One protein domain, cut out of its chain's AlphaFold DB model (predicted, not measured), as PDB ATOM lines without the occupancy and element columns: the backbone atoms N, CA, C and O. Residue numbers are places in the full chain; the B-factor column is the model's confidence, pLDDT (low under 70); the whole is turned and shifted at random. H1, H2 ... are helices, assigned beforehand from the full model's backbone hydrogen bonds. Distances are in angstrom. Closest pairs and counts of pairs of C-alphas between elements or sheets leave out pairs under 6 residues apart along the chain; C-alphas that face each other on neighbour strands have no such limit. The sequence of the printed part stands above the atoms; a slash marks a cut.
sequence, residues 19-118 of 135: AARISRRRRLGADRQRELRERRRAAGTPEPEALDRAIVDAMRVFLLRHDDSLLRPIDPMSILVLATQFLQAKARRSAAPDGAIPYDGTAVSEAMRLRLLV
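Overview. This is residues 19 to 118 of the 135 residues of an uncharacterized protein of Methylobacterium sp. BTF04 (UniProt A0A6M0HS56). Residues 19 to 35 of a long helix, H1, stick out as an arm from a small body made of H2, H3 and H4. In the body H2 and H3 cross near their middles, H4 sits at the side of this pair, and a loop of residues 64 to 75 folds back from H2 to H3, while residues 93 to 99 stick out elsewhere. The printed part has 100 residues, with four named helices in the order H1, H2, H3, H4 and no named strand, and its class is all helix. It is loose, with a radius of gyration of the C-alphas of 17.1 A, and elongated, spanning 57 by 35 by 22 A.

Along the chain. H1, residues 19 to 42, begins at C-alpha 19 (164.710, 133.573, 178.297) and is 34.6 A long. H2, residues 48 to 63, is 22.4 A long and begins at C-alpha 48 (151.145, 134.980, 150.338). H3, residues 76 to 94, is 26.9 A long. H4, residues 105 to 117, is 17.8 A long and ends at C-alpha 117 (137.981, 132.067, 147.593).

Arrangement. H1 is apart from H2, H3 and H4. H2 and residues 79 to 87 of H3 touch, the closest C-alphas being those of Ala 54 and Ala 83, 4.7 A apart. H2 and H3 run opposite ways at a steep tilt of 58 degrees. Residues 48 to 51 of H2 and 111 to 115 of H4 only just touch, with 3 pairs of C-alphas within 8 A; the closest are those of Leu 51 and Met 112, 7.3 A apart. H2 and H4 are about perpendicular, at 84 degrees. Residues 80 to 84 of H3 and 105 to 109 of H4 only just touch, also with 3 pairs; the closest C-alphas, of Thr 84 and Val 108, are 7.0 A apart. In H1, H2, H3 and H4 every O i to N i+4 pair is within hydrogen-bond range.

Size, cuts and confidence. The C-alphas farthest apart, of Ala 20 and Asp 68, are 57.6 A apart. The printed part has no cut. The link from H2 to H3 is long, with 12 residues. Residues 95 to 101 have pLDDT under 70.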
ATOM      1  N   ALA A  19     164.133 132.909 179.464       83.81
ATOM      2  CA  ALA A  19     164.710 133.573 178.297       83.81
ATOM      3  C   ALA A  19     165.356 132.594 177.295       83.81
ATOM      4  O   ALA A  19     165.136 132.721 176.086       83.81
ATOM      5  N   ALA A  20     166.094 131.584 177.772       83.12
ATOM      6  CA  ALA A  20     166.674 130.548 176.913       83.12
ATOM      7  C   ALA A  20     165.578 129.730 176.210       83.12
ATOM      8  O   ALA A  20     165.662 129.457 175.009       83.12
ATOM      9  N   ARG A  21     164.493 129.416 176.929       82.94
ATOM     10  CA  ARG A  21     163.326 128.714 176.376       82.94
ATOM     11  C   ARG A  21     162.612 129.532 175.296       82.94
ATOM     12  O   ARG A  21     162.304 128.994 174.233       82.94
ATOM     13  N   ILE A  22     162.378 130.825 175.532       86.69
ATOM     14  CA  ILE A  22     161.753 131.728 174.548       86.69
ATOM     15  C   ILE A  22     162.643 131.875 173.308       86.69
ATOM     16  O   ILE A  22     162.152 131.761 172.185       86.69
ATOM     17  N   SER A  23     163.949 132.059 173.497       85.06
ATOM     18  CA  SER A  23     164.909 132.197 172.394       85.06
ATOM     19  C   SER A  23     164.960 130.941 171.526       85.06
ATOM     20  O   SER A  23     164.892 131.034 170.301       85.06
ATOM     21  N   ARG A  24     164.980 129.753 172.148       86.06
ATOM     22  CA  ARG A  24     164.888 128.473 171.434       86.06
ATOM     23  C   ARG A  24     163.584 128.362 170.642       86.06
ATOM     24  O   ARG A  24     163.619 127.979 169.479       86.06
ATOM     25  N   ARG A  25     162.444 128.740 171.234       87.06
ATOM     26  CA  ARG A  25     161.141 128.730 170.545       87.06
ATOM     27  C   ARG A  25     161.125 129.664 169.332       87.06
ATOM     28  O   ARG A  25     160.597 129.278 168.295       87.06
ATOM     29  N   ARG A  26     161.718 130.859 169.441       89.19
ATOM     30  CA  ARG A  26     161.836 131.808 168.321       89.19
ATOM     31  C   ARG A  26     162.693 131.246 167.188       89.19
ATOM     32  O   ARG A  26     162.260 131.316 166.046       89.19
ATOM     33  N   ARG A  27     163.846 130.639 167.503       89.75
ATOM     34  CA  ARG A  27     164.709 129.977 166.505       89.75
ATOM     35  C   ARG A  27     163.969 128.858 165.778       89.75
ATOM     36  O   ARG A  27     163.836 128.923 164.568       89.75
ATOM     37  N   LEU A  28     163.350 127.941 166.524       91.44
ATOM     38  CA  LEU A  28     162.546 126.863 165.938       91.44
ATOM     39  C   LEU A  28     161.397 127.394 165.067       91.44
ATOM     40  O   LEU A  28     161.065 126.790 164.052       91.44
ATOM     41  N   GLY A  29     160.771 128.509 165.454       89.75
ATOM     42  CA  GLY A  29     159.759 129.173 164.632       89.75
ATOM     43  C   GLY A  29     160.335 129.751 163.338       89.75
ATOM     44  O   GLY A  29     159.736 129.582 162.278       89.75
ATOM     45  N   ALA A  30     161.500 130.396 163.410       89.81
ATOM     46  CA  ALA A  30     162.194 130.940 162.247       89.81
ATOM     47  C   ALA A  30     162.647 129.837 161.278       89.81
ATOM     48  O   ALA A  30     162.449 129.988 160.073       89.81
ATOM     49  N   ASP A  31     163.167 128.723 161.797       90.00
ATOM     50  CA  ASP A  31     163.608 127.574 161.002       90.00
ATOM     51  C   ASP A  31     162.431 126.944 160.250       90.00
ATOM     52  O   ASP A  31     162.497 126.783 159.034       90.00
ATOM     53  N   ARG A  32     161.302 126.707 160.934       88.75
ATOM     54  CA  ARG A  32     160.069 126.220 160.288       88.75
ATOM     55  C   ARG A  32     159.579 127.164 159.198       88.75
ATOM     56  O   ARG A  32     159.156 126.718 158.138       88.75
ATOM     57  N   GLN A  33     159.612 128.472 159.450       86.50
ATOM     58  CA  GLN A  33     159.216 129.452 158.442       86.50
ATOM     59  C   GLN A  33     160.172 129.430 157.251       86.50
ATOM     60  O   GLN A  33     159.722 129.489 156.116       86.50
ATOM     61  N   ARG A  34     161.483 129.317 157.478       84.94
ATOM     62  CA  ARG A  34     162.466 129.192 156.397       84.94
ATOM     63  C   ARG A  34     162.204 127.950 155.546       84.94
ATOM     64  O   ARG A  34     162.141 128.079 154.330       84.94
ATOM     65  N   GLU A  35     161.971 126.810 156.184       88.75
ATOM     66  CA  GLU A  35     161.646 125.552 155.511       88.75
ATOM     67  C   GLU A  35     160.357 125.662 154.682       88.75
ATOM     68  O   GLU A  35     160.322 125.244 153.529       88.75
ATOM     69  N   LEU A  36     159.305 126.289 155.220       87.44
ATOM     70  CA  LEU A  36     158.066 126.538 154.476       87.44
ATOM     71  C   LEU A  36     158.297 127.401 153.230       87.44
ATOM     72  O   LEU A  36     157.767 127.081 152.166       87.44
ATOM     73  N   ARG A  37     159.099 128.468 153.344       85.06
ATOM     74  CA  ARG A  37     159.448 129.319 152.195       85.06
ATOM     75  C   ARG A  37     160.238 128.547 151.144       85.06
ATOM     76  O   ARG A  37     160.017 128.717 149.952       85.06
ATOM     77  N   GLU A  38     161.154 127.689 151.575       85.44
ATOM     78  CA  GLU A  38     161.969 126.865 150.682       85.44
ATOM     79  C   GLU A  38     161.123 125.824 149.941       85.44
ATOM     80  O   GLU A  38     161.224 125.718 148.721       85.44
ATOM     81  N   ARG A  39     160.191 125.159 150.637       86.19
ATOM     82  CA  ARG A  39     159.204 124.258 150.016       86.19
ATOM     83  C   ARG A  39     158.339 124.979 148.981       86.19
ATOM     84  O   ARG A  39     158.138 124.456 147.892       86.19
ATOM     85  N   ARG A  40     157.858 126.190 149.290       84.31
ATOM     86  CA  ARG A  40     157.080 127.012 148.343       84.31
ATOM     87  C   ARG A  40     157.887 127.396 147.112       84.31
ATOM     88  O   ARG A  40     157.386 127.254 146.002       84.31
ATOM     89  N   ARG A  41     159.138 127.830 147.300       82.25
ATOM     90  CA  ARG A  41     160.054 128.136 146.191       82.25
ATOM     91  C   ARG A  41     160.290 126.919 145.305       82.25
ATOM     92  O   ARG A  41     160.196 127.051 144.092       82.25
ATOM     93  N   ALA A  42     160.548 125.755 145.900       83.44
ATOM     94  CA  ALA A  42     160.724 124.508 145.159       83.44
ATOM     95  C   ALA A  42     159.463 124.123 144.366       83.44
ATOM     96  O   ALA A  42     159.569 123.642 143.245       83.44
ATOM     97  N   ALA A  43     158.276 124.395 144.913       82.50
ATOM     98  CA  ALA A  43     156.991 124.185 144.248       82.50
ATOM     99  C   ALA A  43     156.585 125.322 143.284       82.50
ATOM    100  O   ALA A  43     155.444 125.353 142.832       82.50
ATOM    101  N   GLY A  44     157.451 126.312 143.026       82.06
ATOM    102  CA  GLY A  44     157.125 127.455 142.165       82.06
ATOM    103  C   GLY A  44     155.951 128.310 142.666       82.06
ATOM    104  O   GLY A  44     155.363 129.060 141.889       82.06
ATOM    105  N   THR A  45     155.598 128.207 143.950       85.50
ATOM    106  CA  THR A  45     154.445 128.884 144.553       85.50
ATOM    107  C   THR A  45     154.874 130.215 145.185       85.50
ATOM    108  O   THR A  45     155.833 130.240 145.964       85.50
ATOM    109  N   PRO A  46     154.181 131.334 144.908       85.19
ATOM    110  CA  PRO A  46     154.509 132.622 145.509       85.19
ATOM    111  C   PRO A  46     154.217 132.662 147.014       85.19
ATOM    112  O   PRO A  46     153.305 132.009 147.522       85.19
ATOM    113  N   GLU A  47     154.971 133.492 147.738       86.38
ATOM    114  CA  GLU A  47     154.635 133.816 149.127       86.38
ATOM    115  C   GLU A  47     153.300 134.578 149.198       86.38
ATOM    116  O   GLU A  47     153.081 135.469 148.371       86.38
ATOM    117  N   PRO A  48     152.448 134.326 150.211       85.38
ATOM    118  CA  PRO A  48     151.145 134.980 150.338       85.38
ATOM    119  C   PRO A  48     151.226 136.510 150.306       85.38
ATOM    120  O   PRO A  48     150.489 137.151 149.571       85.38
ATOM    121  N   GLU A  49     152.184 137.103 151.023       86.75
ATOM    122  CA  GLU A  49     152.378 138.562 151.042       86.75
ATOM    123  C   GLU A  49     152.797 139.120 149.674       86.75
ATOM    124  O   GLU A  49     152.439 140.238 149.301       86.75
ATOM    125  N   ALA A  50     153.582 138.353 148.909       87.38
ATOM    126  CA  ALA A  50     153.985 138.752 147.567       87.38
ATOM    127  C   ALA A  50     152.801 138.689 146.597       87.38
ATOM    128  O   ALA A  50     152.671 139.577 145.755       87.38
ATOM    129  N   LEU A  51     151.952 137.672 146.743       88.56
ATOM    130  CA  LEU A  51     150.725 137.504 145.977       88.56
ATOM    131  C   LEU A  51     149.713 138.617 146.285       88.56
ATOM    132  O   LEU A  51     149.253 139.272 145.357       88.56
ATOM    133  N   ASP A  52     149.446 138.902 147.562       89.62
ATOM    134  CA  ASP A  52     148.538 139.978 147.986       89.62
ATOM    135  C   ASP A  52     148.975 141.329 147.397       89.62
ATOM    136  O   ASP A  52     148.174 142.077 146.836       89.62
ATOM    137  N   ARG A  53     150.281 141.623 147.448       90.75
ATOM    138  CA  ARG A  53     150.831 142.850 146.866       90.75
ATOM    139  C   ARG A  53     150.680 142.897 145.346       90.75
ATOM    140  O   ARG A  53     150.324 143.942 144.819       90.75
ATOM    141  N   ALA A  54     150.914 141.783 144.653       90.38
ATOM    142  CA  ALA A  54     150.743 141.705 143.205       90.38
ATOM    143  C   ALA A  54     149.279 141.905 142.778       90.38
ATOM    144  O   ALA A  54     149.027 142.557 141.768       90.38
ATOM    145  N   ILE A  55     148.322 141.399 143.565       89.56
ATOM    146  CA  ILE A  55     146.886 141.624 143.348       89.56
ATOM    147  C   ILE A  55     146.553 143.109 143.516       89.56
ATOM    148  O   ILE A  55     145.916 143.697 142.647       89.56
ATOM    149  N   VAL A  56     147.030 143.742 144.592       91.81
ATOM    150  CA  VAL A  56     146.816 145.180 144.825       91.81
ATOM    151  C   VAL A  56     147.434 146.028 143.714       91.81
ATOM    152  O   VAL A  56     146.803 146.971 143.240       91.81
ATOM    153  N   ASP A  57     148.645 145.698 143.269       92.44
ATOM    154  CA  ASP A  57     149.307 146.427 142.187       92.44
ATOM    155  C   ASP A  57     148.571 146.233 140.846       92.44
ATOM    156  O   ASP A  57     148.396 147.200 140.104       92.44
ATOM    157  N   ALA A  58     148.030 145.040 140.571       90.50
ATOM    158  CA  ALA A  58     147.146 144.805 139.428       90.50
ATOM    159  C   ALA A  58     145.863 145.643 139.506       90.50
ATOM    160  O   ALA A  58     145.496 146.295 138.529       90.50
ATOM    161  N   MET A  59     145.214 145.704 140.672       88.94
ATOM    162  CA  MET A  59     144.034 146.549 140.874       88.94
ATOM    163  C   MET A  59     144.351 148.034 140.679       88.94
ATOM    164  O   MET A  59     143.584 148.736 140.025       88.94
ATOM    165  N   ARG A  60     145.495 148.517 141.181       91.19
ATOM    166  CA  ARG A  60     145.929 149.909 140.980       91.19
ATOM    167  C   ARG A  60     146.042 150.270 139.507       91.19
ATOM    168  O   ARG A  60     145.624 151.359 139.139       91.19
ATOM    169  N   VAL A  61     146.560 149.374 138.668       89.88
ATOM    170  CA  VAL A  61     146.647 149.623 137.220       89.88
ATOM    171  C   VAL A  61     145.266 149.873 136.617       89.88
ATOM    172  O   VAL A  61     145.120 150.798 135.826       89.88
ATOM    173  N   PHE A  62     144.242 149.105 137.003       86.12
ATOM    174  CA  PHE A  62     142.877 149.338 136.519       86.12
ATOM    175  C   PHE A  62     142.277 150.626 137.073       86.12
ATOM    176  O   PHE A  62     141.707 151.417 136.321       86.12
ATOM    177  N   LEU A  63     142.434 150.855 138.375       86.44
ATOM    178  CA  LEU A  63     141.848 152.006 139.055       86.44
ATOM    179  C   LEU A  63     142.465 153.338 138.614       86.44
ATOM    180  O   LEU A  63     141.763 154.336 138.591       86.44
ATOM    181  N   LEU A  64     143.742 153.355 138.225       88.88
ATOM    182  CA  LEU A  64     144.440 154.563 137.768       88.88
ATOM    183  C   LEU A  64     144.310 154.818 136.260       88.88
ATOM    184  O   LEU A  64     144.796 155.837 135.775       88.88
ATOM    185  N   ARG A  65     143.714 153.896 135.494       84.62
ATOM    186  CA  ARG A  65     143.647 154.014 134.030       84.62
ATOM    187  C   ARG A  65     142.620 155.045 133.560       84.62
ATOM    188  O   ARG A  65     142.828 155.658 132.516       84.62
ATOM    189  N   HIS A  66     141.516 155.192 134.289       78.12
ATOM    190  CA  HIS A  66     140.403 156.070 133.941       78.12
ATOM    191  C   HIS A  66     139.782 156.666 135.209       78.12
ATOM    192  O   HIS A  66     139.701 155.986 136.230       78.12
ATOM    193  N   ASP A  67     139.279 157.896 135.126       79.44
ATOM    194  CA  ASP A  67     138.627 158.561 136.264       79.44
ATOM    195  C   ASP A  67     137.346 157.823 136.707       79.44
ATOM    196  O   ASP A  67     137.052 157.722 137.896       79.44
ATOM    197  N   ASP A  68     136.652 157.181 135.761       82.69
ATOM    198  CA  ASP A  68     135.435 156.396 136.018       82.69
ATOM    199  C   ASP A  68     135.712 154.915 136.337       82.69
ATOM    200  O   ASP A  68     134.806 154.077 136.286       82.69
ATOM    201  N   SER A  69     136.959 154.538 136.635       80.38
ATOM    202  CA  SER A  69     137.340 153.129 136.823       80.38
ATOM    203  C   SER A  69     136.579 152.420 137.950       80.38
ATOM    204  O   SER A  69     136.433 151.202 137.897       80.38
ATOM    205  N   LEU A  70     136.057 153.151 138.942       82.25
ATOM    206  CA  LEU A  70     135.233 152.584 140.021       82.25
ATOM    207  C   LEU A  70     133.823 152.179 139.569       82.25
ATOM    208  O   LEU A  70     133.185 151.362 140.226       82.25
ATOM    209  N   LEU A  71     133.338 152.742 138.463       86.31
ATOM    210  CA  LEU A  71     132.013 152.453 137.909       86.31
ATOM    211  C   LEU A  71     132.053 151.332 136.868       86.31
ATOM    212  O   LEU A  71     131.010 150.870 136.406       86.31
ATOM    213  N   ARG A  72     133.253 150.897 136.475       81.25
ATOM    214  CA  ARG A  72     133.438 149.876 135.451       81.25
ATOM    215  C   ARG A  72     133.625 148.502 136.084       81.25
ATOM    216  O   ARG A  72     134.414 148.361 137.019       81.25
ATOM    217  N   PRO A  73     132.955 147.465 135.557       83.81
ATOM    218  CA  PRO A  73     133.223 146.104 135.985       83.81
ATOM    219  C   PRO A  73     134.672 145.741 135.649       83.81
ATOM    220  O   PRO A  73     135.148 145.986 134.538       83.81
ATOM    221  N   ILE A  74     135.370 145.148 136.617       82.94
ATOM    222  CA  ILE A  74     136.720 144.623 136.422       82.94
ATOM    223  C   ILE A  74     136.605 143.130 136.147       82.94
ATOM    224  O   ILE A  74     136.041 142.392 136.954       82.94
ATOM    225  N   ASP A  75     137.164 142.690 135.025       84.06
ATOM    226  CA  ASP A  75     137.307 141.271 134.728       84.06
ATOM    227  C   ASP A  75     138.356 140.630 135.668       84.06
ATOM    228  O   ASP A  75     139.531 141.019 135.641       84.06
ATOM    229  N   PRO A  76     137.975 139.627 136.483       79.62
ATOM    230  CA  PRO A  76     138.902 138.939 137.378       79.62
ATOM    231  C   PRO A  76     140.067 138.251 136.653       79.62
ATOM    232  O   PRO A  76     141.169 138.176 137.203       79.62
ATOM    233  N   MET A  77     139.866 137.780 135.415       82.56
ATOM    234  CA  MET A  77     140.937 137.145 134.635       82.56
ATOM    235  C   MET A  77     142.043 138.139 134.279       82.56
ATOM    236  O   MET A  77     143.229 137.807 134.312       82.56
ATOM    237  N   SER A  78     141.676 139.388 134.027       85.50
ATOM    238  CA  SER A  78     142.632 140.455 133.756       85.50
ATOM    239  C   SER A  78     143.491 140.800 134.990       85.50
ATOM    240  O   SER A  78     144.687 141.071 134.852       85.50
ATOM    241  N   ILE A  79     142.933 140.706 136.206       85.38
ATOM    242  CA  ILE A  79     143.704 140.821 137.463       85.38
ATOM    243  C   ILE A  79     144.691 139.655 137.595       85.38
ATOM    244  O   ILE A  79     145.859 139.876 137.922       85.38
ATOM    245  N   LEU A  80     144.245 138.427 137.305       81.50
ATOM    246  CA  LEU A  80     145.071 137.215 137.360       81.50
ATOM    247  C   LEU A  80     146.322 137.327 136.480       81.50
ATOM    248  O   LEU A  80     147.441 137.050 136.929       81.50
ATOM    249  N   VAL A  81     146.135 137.774 135.238       86.56
ATOM    250  CA  VAL A  81     147.222 137.951 134.270       86.56
ATOM    251  C   VAL A  81     148.230 138.990 134.766       86.56
ATOM    252  O   VAL A  81     149.428 138.704 134.815       86.56
ATOM    253  N   LEU A  82     147.765 140.166 135.196       89.25
ATOM    254  CA  LEU A  82     148.648 141.239 135.665       89.25
ATOM    255  C   LEU A  82     149.389 140.871 136.953       89.25
ATOM    256  O   LEU A  82     150.595 141.098 137.054       89.25
ATOM    257  N   ALA A  83     148.712 140.249 137.920       88.38
ATOM    258  CA  ALA A  83     149.351 139.789 139.149       88.38
ATOM    259  C   ALA A  83     150.463 138.768 138.850       88.38
ATOM    260  O   ALA A  83     151.560 138.860 139.406       88.38
ATOM    261  N   THR A  84     150.227 137.843 137.914       85.69
ATOM    262  CA  THR A  84     151.240 136.871 137.471       85.69
ATOM    263  C   THR A  84     152.439 137.569 136.827       85.69
ATOM    264  O   THR A  84     153.584 137.256 137.157       85.69
ATOM    265  N   GLN A  85     152.203 138.568 135.972       87.94
ATOM    266  CA  GLN A  85     153.271 139.367 135.361       87.94
ATOM    267  C   GLN A  85     154.105 140.111 136.414       87.94
ATOM    268  O   GLN A  85     155.336 140.094 136.342       87.94
ATOM    269  N   PHE A  86     153.474 140.708 137.431       89.06
ATOM    270  CA  PHE A  86     154.192 141.368 138.527       89.06
ATOM    271  C   PHE A  86     155.028 140.392 139.351       89.06
ATOM    272  O   PHE A  86     156.178 140.693 139.685       89.06
ATOM    273  N   LEU A  87     154.489 139.208 139.649       86.62
ATOM    274  CA  LEU A  87     155.220 138.158 140.351       86.62
ATOM    275  C   LEU A  87     156.433 137.690 139.542       86.62
ATOM    276  O   LEU A  87     157.532 137.617 140.089       86.62
ATOM    277  N   GLN A  88     156.273 137.449 138.241       84.19
ATOM    278  CA  GLN A  88     157.375 137.069 137.354       84.19
ATOM    279  C   GLN A  88     158.430 138.175 137.242       84.19
ATOM    280  O   GLN A  88     159.625 137.901 137.358       84.19
ATOM    281  N   ALA A  89     158.016 139.431 137.069       85.31
ATOM    282  CA  ALA A  89     158.928 140.570 137.019       85.31
ATOM    283  C   ALA A  89     159.720 140.712 138.328       85.31
ATOM    284  O   ALA A  89     160.930 140.941 138.305       85.31
ATOM    285  N   LYS A  90     159.058 140.524 139.475       82.69
ATOM    286  CA  LYS A  90     159.707 140.522 140.788       82.69
ATOM    287  C   LYS A  90     160.685 139.358 140.936       82.69
ATOM    288  O   LYS A  90     161.804 139.592 141.382       82.69
ATOM    289  N   ALA A  91     160.296 138.146 140.536       78.50
ATOM    290  CA  ALA A  91     161.159 136.967 140.577       78.50
ATOM    291  C   ALA A  91     162.444 137.192 139.772       78.50
ATOM    292  O   ALA A  91     163.533 137.004 140.309       78.50
ATOM    293  N   ARG A  92     162.318 137.709 138.540       78.81
ATOM    294  CA  ARG A  92     163.451 138.066 137.671       78.81
ATOM    295  C   ARG A  92     164.379 139.103 138.304       78.81
ATOM    296  O   ARG A  92     165.587 138.964 138.201       78.81
ATOM    297  N   ARG A  93     163.839 140.120 138.989       77.75
ATOM    298  CA  ARG A  93     164.650 141.140 139.689       77.75
ATOM    299  C   ARG A  93     165.340 140.610 140.945       77.75
ATOM    300  O   ARG A  93     166.391 141.116 141.312       77.75
ATOM    301  N   SER A  94     164.726 139.648 141.632       71.19
ATOM    302  CA  SER A  94     165.291 139.029 142.840       71.19
ATOM    303  C   SER A  94     166.255 137.879 142.551       71.19
ATOM    304  O   SER A  94     166.930 137.407 143.463       71.19
ATOM    305  N   ALA A  95     166.289 137.407 141.306       63.06
ATOM    306  CA  ALA A  95     167.189 136.363 140.861       63.06
ATOM    307  C   ALA A  95     168.640 136.843 140.956       63.06
ATOM    308  O   ALA A  95     169.009 137.830 140.325       63.06
ATOM    309  N   ALA A  96     169.484 136.110 141.683       57.69
ATOM    310  CA  ALA A  96     170.888 136.044 141.292       57.69
ATOM    311  C   ALA A  96     170.957 135.416 139.880       57.69
ATOM    312  O   ALA A  96     170.068 134.617 139.562       57.69
ATOM    313  N   PRO A  97     171.965 135.747 139.051       55.59
ATOM    314  CA  PRO A  97     172.016 135.388 137.628       55.59
ATOM    315  C   PRO A  97     171.728 133.911 137.289       55.59
ATOM    316  O   PRO A  97     171.207 133.661 136.211       55.59
ATOM    317  N   ASP A  98     171.935 132.967 138.217       51.97
ATOM    318  CA  ASP A  98     171.762 131.523 137.974       51.97
ATOM    319  C   ASP A  98     170.658 130.822 138.802       51.97
ATOM    320  O   ASP A  98     170.554 129.598 138.767       51.97
ATOM    321  N   GLY A  99     169.844 131.536 139.596       53.72
ATOM    322  CA  GLY A  99     169.142 130.886 140.725       53.72
ATOM    323  C   GLY A  99     167.641 131.110 140.903       53.72
ATOM    324  O   GLY A  99     167.067 130.536 141.833       53.72
ATOM    325  N   ALA A 100     166.973 131.946 140.103       60.34
ATOM    326  CA  ALA A 100     165.532 132.121 140.293       60.34
ATOM    327  C   ALA A 100     164.746 130.991 139.642       60.34
ATOM    328  O   ALA A 100     164.619 130.934 138.423       60.34
ATOM    329  N   ILE A 101     164.138 130.159 140.485       66.75
ATOM    330  CA  ILE A 101     163.049 129.286 140.066       66.75
ATOM    331  C   ILE A 101     161.902 130.205 139.616       66.75
ATOM    332  O   ILE A 101     161.389 130.976 140.439       66.75
ATOM    333  N   PRO A 102     161.529 130.207 138.323       73.06
ATOM    334  CA  PRO A 102     160.385 130.979 137.867       73.06
ATOM    335  C   PRO A 102     159.127 130.460 138.565       73.06
ATOM    336  O   PRO A 102     158.993 129.263 138.816       73.06
ATOM    337  N   TYR A 103     158.198 131.361 138.888       80.19
ATOM    338  CA  TYR A 103     156.903 130.931 139.403       80.19
ATOM    339  C   TYR A 103     156.173 130.100 138.353       80.19
ATOM    340  O   TYR A 103     156.112 130.492 137.184       80.19
ATOM    341  N   ASP A 104     155.595 128.991 138.794       81.25
ATOM    342  CA  ASP A 104     154.731 128.175 137.956       81.25
ATOM    343  C   ASP A 104     153.356 128.849 137.823       81.25
ATOM    344  O   ASP A 104     152.743 129.254 138.813       81.25
ATOM    345  N   GLY A 105     152.864 128.988 136.590       75.25
ATOM    346  CA  GLY A 105     151.590 129.650 136.310       75.25
ATOM    347  C   GLY A 105     150.405 128.916 136.939       75.25
ATOM    348  O   GLY A 105     149.493 129.564 137.460       75.25
ATOM    349  N   THR A 106     150.439 127.579 136.954       83.38
ATOM    350  CA  THR A 106     149.389 126.775 137.593       83.38
ATOM    351  C   THR A 106     149.413 126.927 139.111       83.38
ATOM    352  O   THR A 106     148.375 127.240 139.698       83.38
ATOM    353  N   ALA A 107     150.590 126.856 139.738       82.94
ATOM    354  CA  ALA A 107     150.756 127.089 141.171       82.94
ATOM    355  C   ALA A 107     150.342 128.509 141.600       82.94
ATOM    356  O   ALA A 107     149.739 128.688 142.658       82.94
ATOM    357  N   VAL A 108     150.623 129.536 140.788       80.38
ATOM    358  CA  VAL A 108     150.186 130.920 141.051       80.38
ATOM    359  C   VAL A 108     148.664 131.038 140.992       80.38
ATOM    360  O   VAL A 108     148.067 131.659 141.873       80.38
ATOM    361  N   SER A 109     148.032 130.441 139.978       81.69
ATOM    362  CA  SER A 109     146.572 130.444 139.836       81.69
ATOM    363  C   SER A 109     145.894 129.746 141.015       81.69
ATOM    364  O   SER A 109     144.972 130.299 141.619       81.69
ATOM    365  N   GLU A 110     146.398 128.575 141.408       86.06
ATOM    366  CA  GLU A 110     145.881 127.832 142.555       86.06
ATOM    367  C   GLU A 110     146.085 128.600 143.865       86.06
ATOM    368  O   GLU A 110     145.145 128.745 144.649       86.06
ATOM    369  N   ALA A 111     147.269 129.181 144.079       85.50
ATOM    370  CA  ALA A 111     147.540 130.017 145.245       85.50
ATOM    371  C   ALA A 111     146.592 131.222 145.315       85.50
ATOM    372  O   ALA A 111     146.105 131.557 146.395       85.50
ATOM    373  N   MET A 112     146.279 131.849 144.177       82.50
ATOM    374  CA  MET A 112     145.322 132.954 144.128       82.50
ATOM    375  C   MET A 112     143.901 132.494 144.431       82.50
ATOM    376  O   MET A 112     143.207 133.133 145.223       82.50
ATOM    377  N   ARG A 113     143.484 131.356 143.868       84.12
ATOM    378  CA  ARG A 113     142.183 130.752 144.159       84.12
ATOM    379  C   ARG A 113     142.035 130.467 145.650       84.12
ATOM    380  O   ARG A 113     141.034 130.854 146.246       84.12
ATOM    381  N   LEU A 114     143.041 129.836 146.256       84.88
ATOM    382  CA  LEU A 114     143.063 129.559 147.689       84.88
ATOM    383  C   LEU A 114     143.028 130.850 148.509       84.88
ATOM    384  O   LEU A 114     142.351 130.906 149.526       84.88
ATOM    385  N   ARG A 115     143.723 131.902 148.074       83.44
ATOM    386  CA  ARG A 115     143.797 133.158 148.825       83.44
ATOM    387  C   ARG A 115     142.504 133.974 148.780       83.44
ATOM    388  O   ARG A 115     142.166 134.589 149.784       83.44
ATOM    389  N   LEU A 116     141.821 133.996 147.635       79.88
ATOM    390  CA  LEU A 116     140.641 134.835 147.407       79.88
ATOM    391  C   LEU A 116     139.320 134.127 147.714       79.88
ATOM    392  O   LEU A 116     138.370 134.781 148.133       79.88
ATOM    393  N   LEU A 117     139.239 132.813 147.480       82.25
ATOM    394  CA  LEU A 117     137.981 132.067 147.593       82.25
ATOM    395  C   LEU A 117     137.874 131.242 148.873       82.25
ATOM    396  O   LEU A 117     136.779 130.796 149.209       82.25
ATOM    397  N   VAL A 118     138.979 131.020 149.588       79.06
ATOM    398  CA  VAL A 118     138.927 130.382 150.904       79.06
ATOM    399  C   VAL A 118     138.838 131.491 151.946       79.06
ATOM    400  O   VAL A 118     139.756 132.310 152.036       79.06
TER     401      VAL A 118